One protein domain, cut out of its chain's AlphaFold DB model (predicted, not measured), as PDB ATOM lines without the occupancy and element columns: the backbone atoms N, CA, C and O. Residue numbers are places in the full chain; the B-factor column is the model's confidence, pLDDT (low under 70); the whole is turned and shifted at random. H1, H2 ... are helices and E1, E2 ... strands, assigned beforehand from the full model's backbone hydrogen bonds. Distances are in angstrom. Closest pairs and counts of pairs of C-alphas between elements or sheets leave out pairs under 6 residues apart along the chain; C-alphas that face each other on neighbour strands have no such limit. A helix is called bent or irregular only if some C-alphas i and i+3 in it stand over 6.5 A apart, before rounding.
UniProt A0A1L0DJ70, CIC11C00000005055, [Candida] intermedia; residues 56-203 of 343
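This is residues 56 to 203 of the 343 residues of the protein "CIC11C00000005055" of [Candida] intermedia (UniProt A0A1L0DJ70). A wall of six parallel strands has the two long helices H3 and H5 side by side over one face, with H1 next to H3 on that face too; the other face bears no named helix. H6 packs on H5 without reaching over the sheet, and the short H2 and H4 lie off the sheet. The printed part has 148 residues with six named helices and six named strands, along the chain E1 E2 H1 H2 E3 H3 H4 E4 H5 E5 H6 E6, and the sheet order is E2 E1 E3 E4 E5 E6. The class is mixed, helices and strands; the whole is compact, with a radius of gyration of the C-alphas of 14.9 A and spans of 44 by 34 by 27 A.

In the sheet, E3 (residues 93 to 99) and E4 (133 to 139) are parallel at 3 degrees, with N 96 and O 135 2.8 A apart. E5 (170 to 176) follows E4, N 138 to O 174 2.8 A, and the edge strand E6 (200 to 202) follows E5, N 173 to O 200 2.9 A. E1 (56 to 59) is the parallel neighbour of E3, with N 58 and O 95 2.9 A apart, and the edge strand E2 (70 to 72) is the parallel neighbour of E1, with N 57 and O 70 3.0 A apart. The hub H5 (150 to 165) is over E4 and E5, along the strands, at a height over the sheet of 10.7 A. H3 (105 to 120), on the same face, is over E3 at 9.7 A; it touches H5 at a shallow tilt of 21 degrees, the same way, C-alphas of Arg 116 and Thr 158 closest at 6.0 A. H1 (74 to 80) is on the sheet and touches H3, residues 111 to 118 alone, Pro 74 to Asp 114 closest with C-alphas 5.4 A apart. H6 (185 to 194), not on the sheet, touches H5, residues 156 to 163 alone, at a shallow tilt of 27 degrees, C-alphas of Thr 163 and Gly 194 closest at 6.2 A. H4 (124 to 128) only just touches H5, with 3 pairs of C-alphas within 8 A, the closest Pro 125 and His 165 at 5.7 A. H2 (84 to 88) is close to H1 but not clearly touching, C-alphas of Leu 80 and Phe 86 closest at 6.1 A. Each O i to N i+4 pair is within hydrogen-bond range in H1, H2, H3 and H4; H5 has 10 of 12, and H6 1 of 6, with 4 of 7 O i to N i+3 pairs.

E1 begins at C-alpha 56 (99.570, 134.491, 136.678). H5 is 23.8 A long, H3 22.8 A, E4 19.8 A, E3 18.8 A and E5 16.9 A. H6, 15.5 A, is only just irregular: C-alphas 187 and 190 are 6.6 A apart. E6 ends at C-alpha 202 (113.166, 144.261, 123.512). E3, H3 H4, E4, then E4, H5, E5, and E5, H6, E6 are strand-helix-strand units, two parallel neighbour strands with helix between, and their crossovers are right-handed; E2, H1 H2, E3 is a split one, with E1 between its strands, also right-handed.

The two C-alphas farthest apart, of Asn 85 and Thr 145, are 44.7 A apart. The printed part has no cut and no long link. Mean pLDDT of the printed part is 89.8; residues 144 to 148 are under 70.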
ATOM      1  N   THR A  56     100.100 135.438 137.667       93.19
ATOM      2  CA  THR A  56      99.570 134.491 136.678       93.19
ATOM      3  C   THR A  56     100.427 134.500 135.418       93.19
ATOM      4  O   THR A  56     100.755 135.566 134.900       93.19
ATOM      5  N   VAL A  57     100.746 133.315 134.885       94.50
ATOM      6  CA  VAL A  57     101.348 133.172 133.548       94.50
ATOM      7  C   VAL A  57     100.307 132.701 132.562       94.50
ATOM      8  O   VAL A  57      99.706 131.641 132.742       94.50
ATOM      9  N   LEU A  58     100.168 133.462 131.482       94.81
ATOM     10  CA  LEU A  58      99.447 133.064 130.287       94.81
ATOM     11  C   LEU A  58     100.457 132.573 129.243       94.81
ATOM     12  O   LEU A  58     101.280 133.359 128.786       94.81
ATOM     13  N   GLY A  59     100.426 131.295 128.866       90.19
ATOM     14  CA  GLY A  59     101.422 130.732 127.945       90.19
ATOM     15  C   GLY A  59     101.047 129.367 127.374       90.19
ATOM     16  O   GLY A  59      99.872 129.035 127.288       90.19
ATOM     17  N   ALA A  60     102.039 128.553 127.005       74.56
ATOM     18  CA  ALA A  60     101.827 127.240 126.374       74.56
ATOM     19  C   ALA A  60     101.316 126.129 127.326       74.56
ATOM     20  O   ALA A  60     101.170 124.980 126.914       74.56
ATOM     21  N   GLY A  61     101.025 126.462 128.587       70.00
ATOM     22  CA  GLY A  61     100.553 125.526 129.610       70.00
ATOM     23  C   GLY A  61     101.679 124.809 130.362       70.00
ATOM     24  O   GLY A  61     102.863 125.054 130.138       70.00
ATOM     25  N   GLY A  62     101.298 123.931 131.295       73.50
ATOM     26  CA  GLY A  62     102.222 123.168 132.143       73.50
ATOM     27  C   GLY A  62     102.226 123.604 133.611       73.50
ATOM     28  O   GLY A  62     101.320 124.295 134.082       73.50
ATOM     29  N   LYS A  63     103.237 123.154 134.368       75.06
ATOM     30  CA  LYS A  63     103.398 123.552 135.773       75.06
ATOM     31  C   LYS A  63     103.808 125.023 135.838       75.06
ATOM     32  O   LYS A  63     104.703 125.446 135.109       75.06
ATOM     33  N   ALA A  64     103.169 125.780 136.729       78.56
ATOM     34  CA  ALA A  64     103.531 127.170 136.977       78.56
ATOM     35  C   ALA A  64     105.028 127.277 137.332       78.56
ATOM     36  O   ALA A  64     105.513 126.474 138.141       78.56
ATOM     37  N   PRO A  65     105.776 128.227 136.740       80.69
ATOM     38  CA  PRO A  65     107.158 128.455 137.134       80.69
ATOM     39  C   PRO A  65     107.244 128.850 138.615       80.69
ATOM     40  O   PRO A  65     106.266 129.289 139.224       80.69
ATOM     41  N   ARG A  66     108.430 128.709 139.221       77.50
ATOM     42  CA  ARG A  66     108.636 129.132 140.616       77.50
ATOM     43  C   ARG A  66     108.297 130.619 140.767       77.50
ATOM     44  O   ARG A  66     108.769 131.425 139.975       77.50
ATOM     45  N   GLY A  67     107.510 130.955 141.788       78.62
ATOM     46  CA  GLY A  67     107.042 132.322 142.051       78.62
ATOM     47  C   GLY A  67     105.646 132.632 141.502       78.62
ATOM     48  O   GLY A  67     105.025 133.578 141.971       78.62
ATOM     49  N   TYR A  68     105.113 131.801 140.602       83.12
ATOM     50  CA  TYR A  68     103.789 131.995 140.015       83.12
ATOM     51  C   TYR A  68     102.717 131.172 140.725       83.12
ATOM     52  O   TYR A  68     102.945 130.026 141.116       83.12
ATOM     53  N   ASN A  69     101.517 131.738 140.846       84.88
ATOM     54  CA  ASN A  69     100.363 131.061 141.435       84.88
ATOM     55  C   ASN A  69      99.768 130.023 140.483       84.88
ATOM     56  O   ASN A  69      99.388 128.932 140.907       84.88
ATOM     57  N   VAL A  70      99.677 130.362 139.195       89.06
ATOM     58  CA  VAL A  70      99.064 129.496 138.190       89.06
ATOM     59  C   VAL A  70      99.655 129.744 136.803       89.06
ATOM     60  O   VAL A  70     100.020 130.866 136.450       89.06
ATOM     61  N   SER A  71      99.722 128.675 136.011       91.31
ATOM     62  CA  SER A  71      99.902 128.746 134.564       91.31
ATOM     63  C   SER A  71      98.595 128.348 133.889       91.31
ATOM     64  O   SER A  71      97.976 127.336 134.249       91.31
ATOM     65  N   ILE A  72      98.162 129.181 132.952       92.31
ATOM     66  CA  ILE A  72      96.970 128.976 132.138       92.31
ATOM     67  C   ILE A  72      97.307 129.180 130.667       92.31
ATOM     68  O   ILE A  72      98.176 129.974 130.311       92.31
ATOM     69  N   THR A  73      96.621 128.436 129.812       94.19
ATOM     70  CA  THR A  73      96.688 128.617 128.360       94.19
ATOM     71  C   THR A  73      95.656 129.644 127.894       94.19
ATOM     72  O   THR A  73      94.650 129.856 128.578       94.19
ATOM     73  N   PRO A  74      95.863 130.289 126.737       95.81
ATOM     74  CA  PRO A  74      94.847 131.124 126.102       95.81
ATOM     75  C   PRO A  74      93.489 130.433 125.926       95.81
ATOM     76  O   PRO A  74      92.467 131.003 126.301       95.81
ATOM     77  N   SER A  75      93.464 129.183 125.463       94.56
ATOM     78  CA  SER A  75      92.225 128.405 125.347       94.56
ATOM     79  C   SER A  75      91.512 128.248 126.696       94.56
ATOM     80  O   SER A  75      90.314 128.508 126.797       94.56
ATOM     81  N   GLN A  76      92.251 127.946 127.770       93.75
ATOM     82  CA  GLN A  76      91.690 127.911 129.125       93.75
ATOM     83  C   GLN A  76      91.147 129.269 129.576       93.75
ATOM     84  O   GLN A  76      90.138 129.308 130.269       93.75
ATOM     85  N   VAL A  77      91.776 130.390 129.208       94.81
ATOM     86  CA  VAL A  77      91.236 131.724 129.526       94.81
ATOM     87  C   VAL A  77      89.906 131.961 128.815       94.81
ATOM     88  O   VAL A  77      88.988 132.477 129.444       94.81
ATOM     89  N   LEU A  78      89.770 131.566 127.547       94.88
ATOM     90  CA  LEU A  78      88.506 131.684 126.807       94.88
ATOM     91  C   LEU A  78      87.377 130.872 127.464       94.88
ATOM     92  O   LEU A  78      86.233 131.327 127.518       94.88
ATOM     93  N   GLU A  79      87.693 129.695 128.006       93.25
ATOM     94  CA  GLU A  79      86.746 128.883 128.778       93.25
ATOM     95  C   GLU A  79      86.417 129.517 130.138       93.25
ATOM     96  O   GLU A  79      85.243 129.692 130.475       93.25
ATOM     97  N   LEU A  80      87.441 129.910 130.902       92.25
ATOM     98  CA  LEU A  80      87.305 130.499 132.237       92.25
ATOM     99  C   LEU A  80      86.589 131.851 132.211       92.25
ATOM    100  O   LEU A  80      85.842 132.157 133.136       92.25
ATOM    101  N   ALA A  81      86.754 132.641 131.149       93.69
ATOM    102  CA  ALA A  81      86.094 133.934 130.980       93.69
ATOM    103  C   ALA A  81      84.561 133.838 130.895       93.69
ATOM    104  O   ALA A  81      83.880 134.848 131.065       93.69
ATOM    105  N   ARG A  82      84.001 132.638 130.681       91.81
ATOM    106  CA  ARG A  82      82.552 132.392 130.771       91.81
ATOM    107  C   ARG A  82      82.039 132.426 132.214       91.81
ATOM    108  O   ARG A  82      80.847 132.625 132.428       91.81
ATOM    109  N   ASP A  83      82.920 132.235 133.197       89.62
ATOM    110  CA  ASP A  83      82.604 132.322 134.620       89.62
ATOM    111  C   ASP A  83      82.889 133.734 135.152       89.62
ATOM    112  O   ASP A  83      84.019 134.231 135.127       89.62
ATOM    113  N   SER A  84      81.861 134.385 135.699       89.06
ATOM    114  CA  SER A  84      81.983 135.723 136.283       89.06
ATOM    115  C   SER A  84      82.953 135.776 137.469       89.06
ATOM    116  O   SER A  84      83.554 136.824 137.707       89.06
ATOM    117  N   ASN A  85      83.170 134.658 138.174       89.88
ATOM    118  CA  ASN A  85      84.144 134.579 139.264       89.88
ATOM    119  C   ASN A  85      85.579 134.730 138.755       89.88
ATOM    120  O   ASN A  85      86.397 135.351 139.432       89.88
ATOM    121  N   PHE A  86      85.892 134.227 137.556       91.75
ATOM    122  CA  PHE A  86      87.206 134.433 136.948       91.75
ATOM    123  C   PHE A  86      87.424 135.914 136.619       91.75
ATOM    124  O   PHE A  86      88.404 136.510 137.057       91.75
ATOM    125  N   LEU A  87      86.463 136.545 135.935       92.44
ATOM    126  CA  LEU A  87      86.554 137.960 135.553       92.44
ATOM    127  C   LEU A  87      86.548 138.921 136.755       92.44
ATOM    128  O   LEU A  87      87.031 140.051 136.646       92.44
ATOM    129  N   ALA A  88      86.016 138.489 137.902       92.00
ATOM    130  CA  ALA A  88      86.077 139.232 139.159       92.00
ATOM    131  C   ALA A  88      87.462 139.172 139.833       92.00
ATOM    132  O   ALA A  88      87.803 140.078 140.594       92.00
ATOM    133  N   ASN A  89      88.263 138.142 139.548       92.12
ATOM    134  CA  ASN A  89      89.594 137.942 140.116       92.12
ATOM    135  C   ASN A  89      90.666 138.344 139.098       92.12
ATOM    136  O   ASN A  89      91.122 137.543 138.281       92.12
ATOM    137  N   VAL A  90      91.049 139.619 139.144       92.81
ATOM    138  CA  VAL A  90      92.089 140.182 138.278       92.81
ATOM    139  C   VAL A  90      93.462 139.962 138.922       92.81
ATOM    140  O   VAL A  90      93.636 140.353 140.080       92.81
ATOM    141  N   PRO A  91      94.443 139.386 138.211       94.69
ATOM    142  CA  PRO A  91      95.784 139.210 138.743       94.69
ATOM    143  C   PRO A  91      96.446 140.555 139.040       94.69
ATOM    144  O   PRO A  91      96.279 141.530 138.302       94.69
ATOM    145  N   LYS A  92      97.257 140.592 140.099       94.31
ATOM    146  CA  LYS A  92      98.188 141.703 140.328       94.31
ATOM    147  C   LYS A  92      99.216 141.769 139.204       94.31
ATOM    148  O   LYS A  92      99.461 142.845 138.663       94.31
ATOM    149  N   GLU A  93      99.757 140.613 138.836       95.56
ATOM    150  CA  GLU A  93     100.788 140.479 137.811       95.56
ATOM    151  C   GLU A  93     100.374 139.421 136.787       95.56
ATOM    152  O   GLU A  93     100.049 138.285 137.148       95.56
ATOM    153  N   LEU A  94     100.381 139.795 135.508       96.38
ATOM    154  CA  LEU A  94     100.064 138.904 134.397       96.38
ATOM    155  C   LEU A  94     101.215 138.902 133.393       96.38
ATOM    156  O   LEU A  94     101.448 139.888 132.693       96.38
ATOM    157  N   ASP A  95     101.891 137.762 133.286       96.06
ATOM    158  CA  ASP A  95     102.953 137.558 132.309       96.06
ATOM    159  C   ASP A  95     102.444 136.704 131.148       96.06
ATOM    160  O   ASP A  95     102.193 135.505 131.279       96.06
ATOM    161  N   MET A  96     102.312 137.327 129.982       96.50
ATOM    162  CA  MET A  96     101.941 136.675 128.733       96.50
ATOM    163  C   MET A  96     103.205 136.165 128.039       96.50
ATOM    164  O   MET A  96     103.900 136.931 127.377       96.50
ATOM    165  N   THR A  97     103.538 134.886 128.214       95.00
ATOM    166  CA  THR A  97     104.786 134.286 127.724       95.00
ATOM    167  C   THR A  97     104.529 133.173 126.716       95.00
ATOM    168  O   THR A  97     104.066 132.085 127.057       95.00
ATOM    169  N   PHE A  98     104.929 133.420 125.472       93.38
ATOM    170  CA  PHE A  98     104.806 132.498 124.353       93.38
ATOM    171  C   PHE A  98     106.184 132.218 123.781       93.38
ATOM    172  O   PHE A  98     106.785 133.064 123.125       93.38
ATOM    173  N   VAL A  99     106.691 131.018 124.033       90.94
ATOM    174  CA  VAL A  99     107.970 130.563 123.492       90.94
ATOM    175  C   VAL A  99     107.681 129.424 122.537       90.94
ATOM    176  O   VAL A  99     107.110 128.413 122.940       90.94
ATOM    177  N   ARG A 100     108.064 129.591 121.274       87.88
ATOM    178  CA  ARG A 100     107.914 128.543 120.272       87.88
ATOM    179  C   ARG A 100     108.818 127.359 120.617       87.88
ATOM    180  O   ARG A 100     110.018 127.519 120.867       87.88
ATOM    181  N   ASP A 101     108.243 126.164 120.604       86.00
ATOM    182  CA  ASP A 101     109.025 124.944 120.455       86.00
ATOM    183  C   ASP A 101     109.333 124.772 118.964       86.00
ATOM    184  O   ASP A 101     108.441 124.816 118.119       86.00
ATOM    185  N   VAL A 102     110.612 124.599 118.634       78.69
ATOM    186  CA  VAL A 102     111.072 124.421 117.250       78.69
ATOM    187  C   VAL A 102     110.452 123.163 116.627       78.69
ATOM    188  O   VAL A 102     110.281 123.098 115.416       78.69
ATOM    189  N   ARG A 103     110.078 122.173 117.446       80.62
ATOM    190  CA  ARG A 103     109.453 120.922 116.993       80.62
ATOM    191  C   ARG A 103     107.930 120.998 116.916       80.62
ATOM    192  O   ARG A 103     107.316 120.101 116.351       80.62
ATOM    193  N   ASP A 104     107.333 122.041 117.488       77.94
ATOM    194  CA  ASP A 104     105.886 122.190 117.614       77.94
ATOM    195  C   ASP A 104     105.475 123.654 117.422       77.94
ATOM    196  O   ASP A 104     105.138 124.404 118.345       77.94
ATOM    197  N   TYR A 105     105.527 124.078 116.160       79.88
ATOM    198  CA  TYR A 105     105.094 125.413 115.769       79.88
ATOM    199  C   TYR A 105     103.564 125.560 115.801       79.88
ATOM    200  O   TYR A 105     103.076 126.682 115.921       79.88
ATOM    201  N   ILE A 106     102.804 124.462 115.712       86.06
ATOM    202  CA  ILE A 106     101.335 124.482 115.650       86.06
ATOM    203  C   ILE A 106     100.773 124.996 116.972       86.06
ATOM    204  O   ILE A 106      99.980 125.937 116.973       86.06
ATOM    205  N   ASN A 107     101.243 124.456 118.100       87.75
ATOM    206  CA  ASN A 107     100.804 124.918 119.413       87.75
ATOM    207  C   ASN A 107     101.149 126.391 119.651       87.75
ATOM    208  O   ASN A 107     100.355 127.135 120.224       87.75
ATOM    209  N   PHE A 108     102.304 126.858 119.177       89.38
ATOM    210  CA  PHE A 108     102.649 128.278 119.249       89.38
ATOM    211  C   PHE A 108     101.680 129.152 118.435       89.38
ATOM    212  O   PHE A 108     101.189 130.165 118.939       89.38
ATOM    213  N   GLN A 109     101.366 128.753 117.199       90.25
ATOM    214  CA  GLN A 109     100.426 129.475 116.339       90.25
ATOM    215  C   GLN A 109      99.018 129.517 116.937       90.25
ATOM    216  O   GLN A 109      98.404 130.586 116.945       90.25
ATOM    217  N   GLN A 110      98.540 128.389 117.470       91.69
ATOM    218  CA  GLN A 110      97.237 128.292 118.121       91.69
ATOM    219  C   GLN A 110      97.172 129.183 119.364       91.69
ATOM    220  O   GLN A 110      96.265 129.998 119.477       91.69
ATOM    221  N   ASN A 111      98.183 129.134 120.236       93.38
ATOM    222  CA  ASN A 111      98.233 129.984 121.428       93.38
ATOM    223  C   ASN A 111      98.192 131.483 121.081       93.38
ATOM    224  O   ASN A 111      97.497 132.252 121.743       93.38
ATOM    225  N   LEU A 112      98.901 131.919 120.032       94.00
ATOM    226  CA  LEU A 112      98.810 133.310 119.575       94.00
ATOM    227  C   LEU A 112      97.452 133.632 118.932       94.00
ATOM    228  O   LEU A 112      96.999 134.771 119.022       94.00
ATOM    229  N   ALA A 113      96.811 132.675 118.259       94.50
ATOM    230  CA  ALA A 113      95.471 132.856 117.705       94.50
ATOM    231  C   ALA A 113      94.422 133.037 118.806       94.50
ATOM    232  O   ALA A 113      93.699 134.034 118.786       94.50
ATOM    233  N   ASP A 114      94.432 132.157 119.799       96.00
ATOM    234  CA  ASP A 114      93.568 132.223 120.973       96.00
ATOM    235  C   ASP A 114      93.827 133.505 121.777       96.00
ATOM    236  O   ASP A 114      92.891 134.165 122.223       96.00
ATOM    237  N   LEU A 115      95.091 133.937 121.911       96.56
ATOM    238  CA  LEU A 115      95.405 135.224 122.534       96.56
ATOM    239  C   LEU A 115      94.738 136.380 121.786       96.56
ATOM    240  O   LEU A 115      94.167 137.267 122.412       96.56
ATOM    241  N   ARG A 116      94.782 136.390 120.451       96.44
ATOM    242  CA  ARG A 116      94.094 137.430 119.676       96.44
ATOM    243  C   ARG A 116      92.578 137.364 119.851       96.44
ATOM    244  O   ARG A 116      91.943 138.412 119.838       96.44
ATOM    245  N   GLU A 117      91.996 136.181 120.024       96.88
ATOM    246  CA  GLU A 117      90.573 136.036 120.350       96.88
ATOM    247  C   GLU A 117      90.243 136.613 121.736       96.88
ATOM    248  O   GLU A 117      89.274 137.362 121.880       96.88
ATOM    249  N   ILE A 118      91.106 136.374 122.731       96.62
ATOM    250  CA  ILE A 118      91.010 137.012 124.050       96.62
ATOM    251  C   ILE A 118      91.034 138.533 123.901       96.62
ATOM    252  O   ILE A 118      90.139 139.207 124.396       96.62
ATOM    253  N   LEU A 119      92.020 139.083 123.186       96.00
ATOM    254  CA  LEU A 119      92.159 140.530 122.995       96.00
ATOM    255  C   LEU A 119      90.940 141.144 122.283       96.00
ATOM    256  O   LEU A 119      90.501 142.240 122.620       96.00
ATOM    257  N   LYS A 120      90.325 140.414 121.348       95.88
ATOM    258  CA  LYS A 120      89.100 140.845 120.653       95.88
ATOM    259  C   LYS A 120      87.835 140.759 121.502       95.88
ATOM    260  O   LYS A 120      86.813 141.301 121.091       95.88
ATOM    261  N   SER A 121      87.877 140.079 122.642       95.62
ATOM    262  CA  SER A 121      86.703 139.889 123.486       95.62
ATOM    263  C   SER A 121      86.301 141.181 124.202       95.62
ATOM    264  O   SER A 121      87.147 141.898 124.740       95.62
ATOM    265  N   ASP A 122      84.996 141.436 124.316       94.50
ATOM    266  CA  ASP A 122      84.450 142.669 124.912       94.50
ATOM    267  C   ASP A 122      84.879 142.901 126.371       94.50
ATOM    268  O   ASP A 122      84.963 144.035 126.850       94.50
ATOM    269  N   TRP A 123      85.171 141.824 127.105       94.62
ATOM    270  CA  TRP A 123      85.602 141.893 128.499       94.62
ATOM    271  C   TRP A 123      87.083 142.277 128.656       94.62
ATOM    272  O   TRP A 123      87.464 142.817 129.700       94.62
ATOM    273  N   ALA A 124      87.920 142.029 127.643       95.19
ATOM    274  CA  ALA A 124      89.373 142.121 127.761       95.19
ATOM    275  C   ALA A 124      89.882 143.538 128.063       95.19
ATOM    276  O   ALA A 124      90.696 143.666 128.980       95.19
ATOM    277  N   PRO A 125      89.395 144.626 127.427       93.94
ATOM    278  CA  PRO A 125      89.833 145.978 127.777       93.94
ATOM    279  C   PRO A 125      89.600 146.321 129.257       93.94
ATOM    280  O   PRO A 125      90.482 146.861 129.927       93.94
ATOM    281  N   LYS A 126      88.430 145.962 129.805       93.06
ATOM    282  CA  LYS A 126      88.075 146.229 131.210       93.06
ATOM    283  C   LYS A 126      88.847 145.344 132.190       93.06
ATOM    284  O   LYS A 126      89.092 145.761 133.320       93.06
ATOM    285  N   TYR A 127      89.185 144.127 131.782       94.62
ATOM    286  CA  TYR A 127      89.953 143.195 132.599       94.62
ATOM    287  C   TYR A 127      91.441 143.576 132.630       94.62
ATOM    288  O   TYR A 127      91.995 143.786 133.705       94.62
ATOM    289  N   LEU A 128      92.066 143.758 131.463       94.69
ATOM    290  CA  LEU A 128      93.498 144.053 131.330       94.69
ATOM    291  C   LEU A 128      93.890 145.422 131.900       94.69
ATOM    292  O   LEU A 128      94.967 145.553 132.470       94.69
ATOM    293  N   SER A 129      93.011 146.427 131.821       93.19
ATOM    294  CA  SER A 129      93.250 147.750 132.431       93.19
ATOM    295  C   SER A 129      93.302 147.735 133.962       93.19
ATOM    296  O   SER A 129      93.829 148.664 134.568       93.19
ATOM    297  N   LYS A 130      92.773 146.685 134.603       94.31
ATOM    298  CA  LYS A 130      92.826 146.513 136.061       94.31
ATOM    299  C   LYS A 130      94.053 145.738 136.536       94.31
ATOM    300  O   LYS A 130      94.318 145.730 137.737       94.31
ATOM    301  N   VAL A 131      94.771 145.076 135.630       95.12
ATOM    302  CA  VAL A 131      96.017 144.381 135.962       95.12
ATOM    303  C   VAL A 131      97.069 145.436 136.305       95.12
ATOM    304  O   VAL A 131      97.235 146.411 135.569       95.12
ATOM    305  N   GLN A 132      97.761 145.276 137.434       93.19
ATOM    306  CA  GLN A 132      98.727 146.281 137.897       93.19
ATOM    307  C   GLN A 132     100.018 146.227 137.082       93.19
ATOM    308  O   GLN A 132     100.543 147.269 136.697       93.19
ATOM    309  N   LEU A 133     100.508 145.018 136.809       94.06
ATOM    310  CA  LEU A 133     101.708 144.780 136.016       94.06
ATOM    311  C   LEU A 133     101.412 143.768 134.915       94.06
ATOM    312  O   LEU A 133     101.046 142.624 135.189       94.06
ATOM    313  N   LEU A 134     101.576 144.203 133.670       96.06
ATOM    314  CA  LEU A 134     101.342 143.382 132.493       96.06
ATOM    315  C   LEU A 134     102.621 143.302 131.660       96.06
ATOM    316  O   LEU A 134     103.213 144.330 131.316       96.06
ATOM    317  N   SER A 135     103.032 142.085 131.317       96.81
ATOM    318  CA  SER A 135     104.206 141.848 130.475       96.81
ATOM    319  C   SER A 135     103.847 140.957 129.297       96.81
ATOM    320  O   SER A 135     103.096 139.994 129.447       96.81
ATOM    321  N   LEU A 136     104.437 141.232 128.136       96.94
ATOM    322  CA  LEU A 136     104.378 140.360 126.968       96.94
ATOM    323  C   LEU A 136     105.777 139.876 126.610       96.94
ATOM    324  O   LEU A 136     106.701 140.671 126.466       96.94
ATOM    325  N   ASN A 137     105.917 138.574 126.404       96.56
ATOM    326  CA  ASN A 137     107.126 137.943 125.911       96.56
ATOM    327  C   ASN A 137     106.766 136.943 124.811       96.56
ATOM    328  O   ASN A 137     106.215 135.880 125.092       96.56
ATOM    329  N   ILE A 138     107.090 137.275 123.568       95.56
ATOM    330  CA  ILE A 138     106.937 136.387 122.420       95.56
ATOM    331  C   ILE A 138     108.331 136.047 121.907       95.56
ATOM    332  O   ILE A 138     109.058 136.923 121.447       95.56
ATOM    333  N   ASN A 139     108.691 134.769 121.957       93.69
ATOM    334  CA  ASN A 139     109.935 134.252 121.408       93.69
ATOM    335  C   ASN A 139     109.626 133.260 120.283       93.69
ATOM    336  O   ASN A 139     109.162 132.147 120.540       93.69
ATOM    337  N   GLY A 140     109.889 133.673 119.045       88.62
ATOM    338  CA  GLY A 140     109.615 132.878 117.851       88.62
ATOM    339  C   GLY A 140     110.609 131.740 117.614       88.62
ATOM    340  O   GLY A 140     110.288 130.829 116.847       88.62
ATOM    341  N   ARG A 141     111.791 131.765 118.256       86.88
ATOM    342  CA  ARG A 141     112.924 130.854 117.988       86.88
ATOM    343  C   ARG A 141     113.053 130.538 116.494       86.88
ATOM    344  O   ARG A 141     113.041 129.370 116.099       86.88
ATOM    345  N   SER A 142     113.044 131.584 115.665       77.94
ATOM    346  CA  SER A 142     113.058 131.409 114.218       77.94
ATOM    347  C   SER A 142     114.279 130.596 113.794       77.94
ATOM    348  O   SER A 142     115.393 130.822 114.266       77.94
ATOM    349  N   ILE A 143     114.046 129.623 112.919       70.81
ATOM    350  CA  ILE A 143     115.088 128.853 112.246       70.81
ATOM    351  C   ILE A 143     114.969 129.143 110.754       70.81
ATOM    352  O   ILE A 143     113.869 129.310 110.231       70.81
ATOM    353  N   THR A 144     116.102 129.206 110.062       58.75
ATOM    354  CA  THR A 144     116.231 129.704 108.680       58.75
ATOM    355  C   THR A 144     115.444 128.923 107.617       58.75
ATOM    356  O   THR A 144     115.451 129.315 106.455       58.75
ATOM    357  N   THR A 145     114.796 127.814 107.976       53.28
ATOM    358  CA  THR A 145     114.220 126.824 107.052       53.28
ATOM    359  C   THR A 145     112.692 126.827 106.961       53.28
ATOM    360  O   THR A 145     112.147 126.042 106.189       53.28
ATOM    361  N   GLU A 146     111.978 127.658 107.722       56.16
ATOM    362  CA  GLU A 146     110.506 127.656 107.733       56.16
ATOM    363  C   GLU A 146     109.886 128.883 107.056       56.16
ATOM    364  O   GLU A 146     110.552 129.892 106.839       56.16
ATOM    365  N   ASN A 147     108.603 128.762 106.686       60.28
ATOM    366  CA  ASN A 147     107.835 129.751 105.927       60.28
ATOM    367  C   ASN A 147     108.096 131.186 106.440       60.28
ATOM    368  O   ASN A 147     107.616 131.536 107.525       60.28
ATOM    369  N   PRO A 148     108.814 132.021 105.663       61.97
ATOM    370  CA  PRO A 148     109.430 133.248 106.164       61.97
ATOM    371  C   PRO A 148     108.413 134.313 106.580       61.97
ATOM    372  O   PRO A 148     108.756 135.226 107.320       61.97
ATOM    373  N   THR A 149     107.155 134.208 106.144       73.38
ATOM    374  CA  THR A 149     106.165 135.281 106.321       73.38
ATOM    375  C   THR A 149     105.146 134.992 107.420       73.38
ATOM    376  O   THR A 149     104.634 135.921 108.043       73.38
ATOM    377  N   LEU A 150     104.831 133.719 107.683       82.75
ATOM    378  CA  LEU A 150     103.714 133.364 108.566       82.75
ATOM    379  C   LEU A 150     103.974 133.771 110.022       82.75
ATOM    380  O   LEU A 150     103.112 134.367 110.665       82.75
ATOM    381  N   MET A 151     105.161 133.462 110.543       86.00
ATOM    382  CA  MET A 151     105.500 133.735 111.939       86.00
ATOM    383  C   MET A 151     105.627 135.242 112.227       86.00
ATOM    384  O   MET A 151     104.913 135.708 113.123       86.00
ATOM    385  N   PRO A 152     106.374 136.040 111.435       89.50
ATOM    386  CA  PRO A 152     106.389 137.495 111.592       89.50
ATOM    387  C   PRO A 152     104.990 138.111 111.527       89.50
ATOM    388  O   PRO A 152     104.639 138.954 112.354       89.50
ATOM    389  N   ALA A 153     104.151 137.659 110.586       91.44
ATOM    390  CA  ALA A 153     102.790 138.167 110.435       91.44
ATOM    391  C   ALA A 153     101.918 137.879 111.666       91.44
ATOM    392  O   ALA A 153     101.150 138.748 112.082       91.44
ATOM    393  N   LEU A 154     102.040 136.696 112.276       91.12
ATOM    394  CA  LEU A 154     101.309 136.345 113.498       91.12
ATOM    395  C   LEU A 154     101.729 137.206 114.691       91.12
ATOM    396  O   LEU A 154     100.863 137.680 115.433       91.12
ATOM    397  N   VAL A 155     103.033 137.431 114.867       93.19
ATOM    398  CA  VAL A 155     103.561 138.276 115.948       93.19
ATOM    399  C   VAL A 155     103.110 139.723 115.763       93.19
ATOM    400  O   VAL A 155     102.536 140.302 116.685       93.19
ATOM    401  N   LEU A 156     103.258 140.282 114.558       94.19
ATOM    402  CA  LEU A 156     102.805 141.642 114.258       94.19
ATOM    403  C   LEU A 156     101.285 141.798 114.369       94.19
ATOM    404  O   LEU A 156     100.823 142.788 114.926       94.19
ATOM    405  N   SER A 157     100.491 140.826 113.909       93.94
ATOM    406  CA  SER A 157      99.027 140.872 114.076       93.94
ATOM    407  C   SER A 157      98.636 140.896 115.552       93.94
ATOM    408  O   SER A 157      97.712 141.602 115.940       93.94
ATOM    409  N   THR A 158      99.361 140.150 116.385       94.75
ATOM    410  CA  THR A 158      99.152 140.149 117.835       94.75
ATOM    411  C   THR A 158      99.510 141.510 118.437       94.75
ATOM    412  O   THR A 158      98.723 142.064 119.198       94.75
ATOM    413  N   LEU A 159     100.642 142.098 118.032       93.62
ATOM    414  CA  LEU A 159     101.054 143.440 118.450       93.62
ATOM    415  C   LEU A 159     100.033 144.518 118.051       93.62
ATOM    416  O   LEU A 159      99.727 145.403 118.845       93.62
ATOM    417  N   ILE A 160      99.475 144.429 116.842       92.50
ATOM    418  CA  ILE A 160      98.445 145.357 116.362       92.50
ATOM    419  C   ILE A 160      97.179 145.241 117.212       92.50
ATOM    420  O   ILE A 160      96.666 146.265 117.649       92.50
ATOM    421  N   GLU A 161      96.687 144.034 117.509       93.62
ATOM    422  CA  GLU A 161      95.508 143.886 118.379       93.62
ATOM    423  C   GLU A 161      95.761 144.442 119.788       93.62
ATOM    424  O   GLU A 161      94.890 145.093 120.359       93.62
ATOM    425  N   LEU A 162      96.979 144.292 120.320       92.81
ATOM    426  CA  LEU A 162      97.349 144.846 121.624       92.81
ATOM    427  C   LEU A 162      97.236 146.375 121.694       92.81
ATOM    428  O   LEU A 162      96.948 146.906 122.765       92.81
ATOM    429  N   THR A 163      97.376 147.093 120.574       90.44
ATOM    430  CA  THR A 163      97.201 148.560 120.564       90.44
ATOM    431  C   THR A 163      95.798 149.016 120.942       90.44
ATOM    432  O   THR A 163      95.616 150.137 121.417       90.44
ATOM    433  N   ARG A 164      94.798 148.141 120.796       90.38
ATOM    434  CA  ARG A 164      93.411 148.407 121.207       90.38
ATOM    435  C   ARG A 164      93.260 148.442 122.728       90.38
ATOM    436  O   ARG A 164      92.238 148.900 123.232       90.38
ATOM    437  N   HIS A 165      94.282 147.990 123.449       91.38
ATOM    438  CA  HIS A 165      94.358 147.963 124.902       91.38
ATOM    439  C   HIS A 165      95.392 148.973 125.411       91.38
ATOM    440  O   HIS A 165      96.124 148.691 126.353       91.38
ATOM    441  N   SER A 166      95.456 150.161 124.804       80.38
ATOM    442  CA  SER A 166      96.395 151.230 125.185       80.38
ATOM    443  C   SER A 166      96.248 151.710 126.636       80.38
ATOM    444  O   SER A 166      97.185 152.276 127.191       80.38
ATOM    445  N   SER A 167      95.096 151.462 127.268       83.00
ATOM    446  CA  SER A 167      94.849 151.714 128.694       83.00
ATOM    447  C   SER A 167      95.358 150.608 129.625       83.00
ATOM    448  O   SER A 167      95.283 150.762 130.842       83.00
ATOM    449  N   ALA A 168      95.827 149.480 129.087       89.00
ATOM    450  CA  ALA A 168      96.407 148.414 129.887       89.00
ATOM    451  C   ALA A 168      97.831 148.776 130.327       89.00
ATOM    452  O   ALA A 168      98.607 149.365 129.574       89.00
ATOM    453  N   ASN A 169      98.186 148.371 131.547       89.44
ATOM    454  CA  ASN A 169      99.464 148.697 132.180       89.44
ATOM    455  C   ASN A 169     100.606 147.793 131.682       89.44
ATOM    456  O   ASN A 169     101.273 147.125 132.476       89.44
ATOM    457  N   PHE A 170     100.822 147.742 130.362       93.94
ATOM    458  CA  PHE A 170     101.970 147.051 129.776       93.94
ATOM    459  C   PHE A 170     103.256 147.729 130.235       93.94
ATOM    460  O   PHE A 170     103.551 148.848 129.826       93.94
ATOM    461  N   ARG A 171     104.027 147.041 131.075       96.12
ATOM    462  CA  ARG A 171     105.323 147.517 131.559       96.12
ATOM    463  C   ARG A 171     106.461 147.060 130.655       96.12
ATOM    464  O   ARG A 171     107.379 147.837 130.404       96.12
ATOM    465  N   SER A 172     106.393 145.820 130.176       97.50
ATOM    466  CA  SER A 172     107.454 145.186 129.390       97.50
ATOM    467  C   SER A 172     106.875 144.486 128.163       97.50
ATOM    468  O   SER A 172     105.913 143.722 128.273       97.50
ATOM    469  N   ILE A 173     107.459 144.744 126.994       97.56
ATOM    470  CA  ILE A 173     107.165 144.043 125.742       97.56
ATOM    471  C   ILE A 173     108.479 143.497 125.188       97.56
ATOM    472  O   ILE A 173     109.409 144.240 124.886       97.56
ATOM    473  N   ARG A 174     108.555 142.179 125.030       98.00
ATOM    474  CA  ARG A 174     109.708 141.480 124.466       98.00
ATOM    475  C   ARG A 174     109.265 140.664 123.266       98.00
ATOM    476  O   ARG A 174     108.451 139.755 123.400       98.00
ATOM    477  N   LEU A 175     109.800 141.002 122.103       96.56
ATOM    478  CA  LEU A 175     109.628 140.265 120.860       96.56
ATOM    479  C   LEU A 175     111.011 139.768 120.461       96.56
ATOM    480  O   LEU A 175     111.895 140.576 120.200       96.56
ATOM    481  N   LYS A 176     111.215 138.453 120.459       95.00
ATOM    482  CA  LYS A 176     112.532 137.845 120.263       95.00
ATOM    483  C   LYS A 176     112.516 136.801 119.160       95.00
ATOM    484  O   LYS A 176     111.587 135.990 119.116       95.00
ATOM    485  N   SER A 177     113.564 136.763 118.336       92.88
ATOM    486  CA  SER A 177     113.774 135.696 117.342       92.88
ATOM    487  C   SER A 177     112.533 135.482 116.469       92.88
ATOM    488  O   SER A 177     112.123 134.340 116.237       92.88
ATOM    489  N   ALA A 178     111.867 136.580 116.092       91.31
ATOM    490  CA  ALA A 178     110.567 136.573 115.430       91.31
ATOM    491  C   ALA A 178     110.605 137.137 113.998       91.31
ATOM    492  O   ALA A 178     109.559 137.243 113.361       91.31
ATOM    493  N   ASP A 179     111.790 137.481 113.484       90.94
ATOM    494  CA  ASP A 179     112.025 137.923 112.101       90.94
ATOM    495  C   ASP A 179     111.108 139.070 111.622       90.94
ATOM    496  O   ASP A 179     110.899 139.268 110.426       90.94
ATOM    497  N   ILE A 180     110.547 139.861 112.545       91.62
ATOM    498  CA  ILE A 180     109.572 140.916 112.214       91.62
ATOM    499  C   ILE A 180     110.168 142.052 111.370       91.62
ATOM    500  O   ILE A 180     109.426 142.793 110.721       91.62
ATOM    501  N   GLY A 181     111.496 142.178 111.345       89.75
ATOM    502  CA  GLY A 181     112.223 143.115 110.495       89.75
ATOM    503  C   GLY A 181     112.107 142.817 109.001       89.75
ATOM    504  O   GLY A 181     112.163 143.757 108.212       89.75
ATOM    505  N   ASP A 182     111.843 141.566 108.610       86.69
ATOM    506  CA  ASP A 182     111.628 141.195 107.203       86.69
ATOM    507  C   ASP A 182     110.234 141.641 106.698       86.69
ATOM    508  O   ASP A 182     109.987 141.696 105.491       86.69
ATOM    509  N   LEU A 183     109.309 142.012 107.599       87.94
ATOM    510  CA  LEU A 183     107.909 142.303 107.271       87.94
ATOM    511  C   LEU A 183     107.554 143.792 107.419       87.94
ATOM    512  O   LEU A 183     106.829 144.196 108.326       87.94
ATOM    513  N   LEU A 184     108.021 144.609 106.467       84.94
ATOM    514  CA  LEU A 184     107.665 146.033 106.305       84.94
ATOM    515  C   LEU A 184     107.784 146.864 107.608       84.94
ATOM    516  O   LEU A 184     106.799 147.474 108.043       84.94
ATOM    517  N   PRO A 185     108.980 146.967 108.214       87.75
ATOM    518  CA  PRO A 185     109.178 147.674 109.483       87.75
ATOM    519  C   PRO A 185     108.792 149.153 109.458       87.75
ATOM    520  O   PRO A 185     108.407 149.712 110.482       87.75
ATOM    521  N   HIS A 186     108.767 149.769 108.276       85.19
ATOM    522  CA  HIS A 186     108.278 151.132 108.097       85.19
ATOM    523  C   HIS A 186     106.780 151.314 108.420       85.19
ATOM    524  O   HIS A 186     106.330 152.444 108.616       85.19
ATOM    525  N   LYS A 187     105.991 150.228 108.439       86.62
ATOM    526  CA  LYS A 187     104.562 150.260 108.785       86.62
ATOM    527  C   LYS A 187     104.332 150.053 110.273       86.62
ATOM    528  O   LYS A 187     103.555 150.790 110.871       86.62
ATOM    529  N   TRP A 188     104.979 149.048 110.859       90.75
ATOM    530  CA  TRP A 188     104.712 148.668 112.243       90.75
ATOM    531  C   TRP A 188     105.570 149.426 113.263       90.75
ATOM    532  O   TRP A 188     105.164 149.512 114.414       90.75
ATOM    533  N   GLY A 189     106.691 150.047 112.878       92.12
ATOM    534  CA  GLY A 189     107.530 150.816 113.810       92.12
ATOM    535  C   GLY A 189     106.775 151.929 114.551       92.12
ATOM    536  O   GLY A 189     107.006 152.149 115.737       92.12
ATOM    537  N   LYS A 190     105.800 152.573 113.899       91.62
ATOM    538  CA  LYS A 190     104.960 153.628 114.500       91.62
ATOM    539  C   LYS A 190     103.962 153.108 115.532       91.62
ATOM    540  O   LYS A 190     103.520 153.841 116.409       91.62
ATOM    541  N   VAL A 191     103.596 151.831 115.427       92.94
ATOM    542  CA  VAL A 191     102.644 151.165 116.330       92.94
ATOM    543  C   VAL A 191     103.201 151.133 117.755       92.94
ATOM    544  O   VAL A 191     102.437 151.218 118.714       92.94
ATOM    545  N   LEU A 192     104.530 151.075 117.898       94.06
ATOM    546  CA  LEU A 192     105.210 151.016 119.191       94.06
ATOM    547  C   LEU A 192     104.920 152.242 120.076       94.06
ATOM    548  O   LEU A 192     104.780 152.094 121.289       94.06
ATOM    549  N   GLY A 193     104.729 153.423 119.484       92.62
ATOM    550  CA  GLY A 193     104.416 154.655 120.214       92.62
ATOM    551  C   GLY A 193     103.057 154.614 120.921       92.62
ATOM    552  O   GLY A 193     102.832 155.363 121.870       92.62
ATOM    553  N   GLY A 194     102.161 153.706 120.510       92.06
ATOM    554  CA  GLY A 194     100.863 153.491 121.153       92.06
ATOM    555  C   GLY A 194     100.947 152.836 122.537       92.06
ATOM    556  O   GLY A 194      99.992 152.917 123.310       92.06
ATOM    557  N   PHE A 195     102.080 152.220 122.889       93.25
ATOM    558  CA  PHE A 195     102.280 151.573 124.186       93.25
ATOM    559  C   PHE A 195     102.812 152.560 125.230       93.25
ATOM    560  O   PHE A 195     103.938 152.457 125.705       93.25
ATOM    561  N   VAL A 196     101.984 153.540 125.593       92.62
ATOM    562  CA  VAL A 196     102.405 154.737 126.346       92.62
ATOM    563  C   VAL A 196     102.980 154.474 127.744       92.62
ATOM    564  O   VAL A 196     103.721 155.310 128.256       92.62
ATOM    565  N   LEU A 197     102.658 153.330 128.354       93.56
ATOM    566  CA  LEU A 197     103.117 152.939 129.693       93.56
ATOM    567  C   LEU A 197     104.334 152.000 129.684       93.56
ATOM    568  O   LEU A 197     104.877 151.712 130.752       93.56
ATOM    569  N   VAL A 198     104.773 151.538 128.509       96.38
ATOM    570  CA  VAL A 198     105.882 150.584 128.405       96.38
ATOM    571  C   VAL A 198     107.190 151.240 128.823       96.38
ATOM    572  O   VAL A 198     107.568 152.301 128.330       96.38
ATOM    573  N   GLN A 199     107.887 150.557 129.728       97.56
ATOM    574  CA  GLN A 199     109.188 150.944 130.262       97.56
ATOM    575  C   GLN A 199     110.314 150.074 129.707       97.56
ATOM    576  O   GLN A 199     111.459 150.516 129.664       97.56
ATOM    577  N   GLU A 200     110.009 148.858 129.262       98.44
ATOM    578  CA  GLU A 200     110.990 147.924 128.719       98.44
ATOM    579  C   GLU A 200     110.522 147.399 127.363       98.44
ATOM    580  O   GLU A 200     109.455 146.794 127.252       98.44
ATOM    581  N   LEU A 201     111.336 147.608 126.333       98.31
ATOM    582  CA  LEU A 201     111.099 147.097 124.991       98.31
ATOM    583  C   LEU A 201     112.330 146.326 124.529       98.31
ATOM    584  O   LEU A 201     113.430 146.872 124.457       98.31
ATOM    585  N   SER A 202     112.141 145.060 124.180       98.25
ATOM    586  CA  SER A 202     113.166 144.261 123.512       98.25
ATOM    587  C   SER A 202     112.662 143.825 122.147       98.25
ATOM    588  O   SER A 202     111.599 143.214 122.042       98.25
ATOM    589  N   LEU A 203     113.447 144.143 121.121       97.19
ATOM    590  CA  LEU A 203     113.315 143.646 119.756       97.19
ATOM    591  C   LEU A 203     114.553 142.811 119.388       97.19
ATOM    592  O   LEU A 203     115.007 142.850 118.243       97.19
TER     593      LEU A 203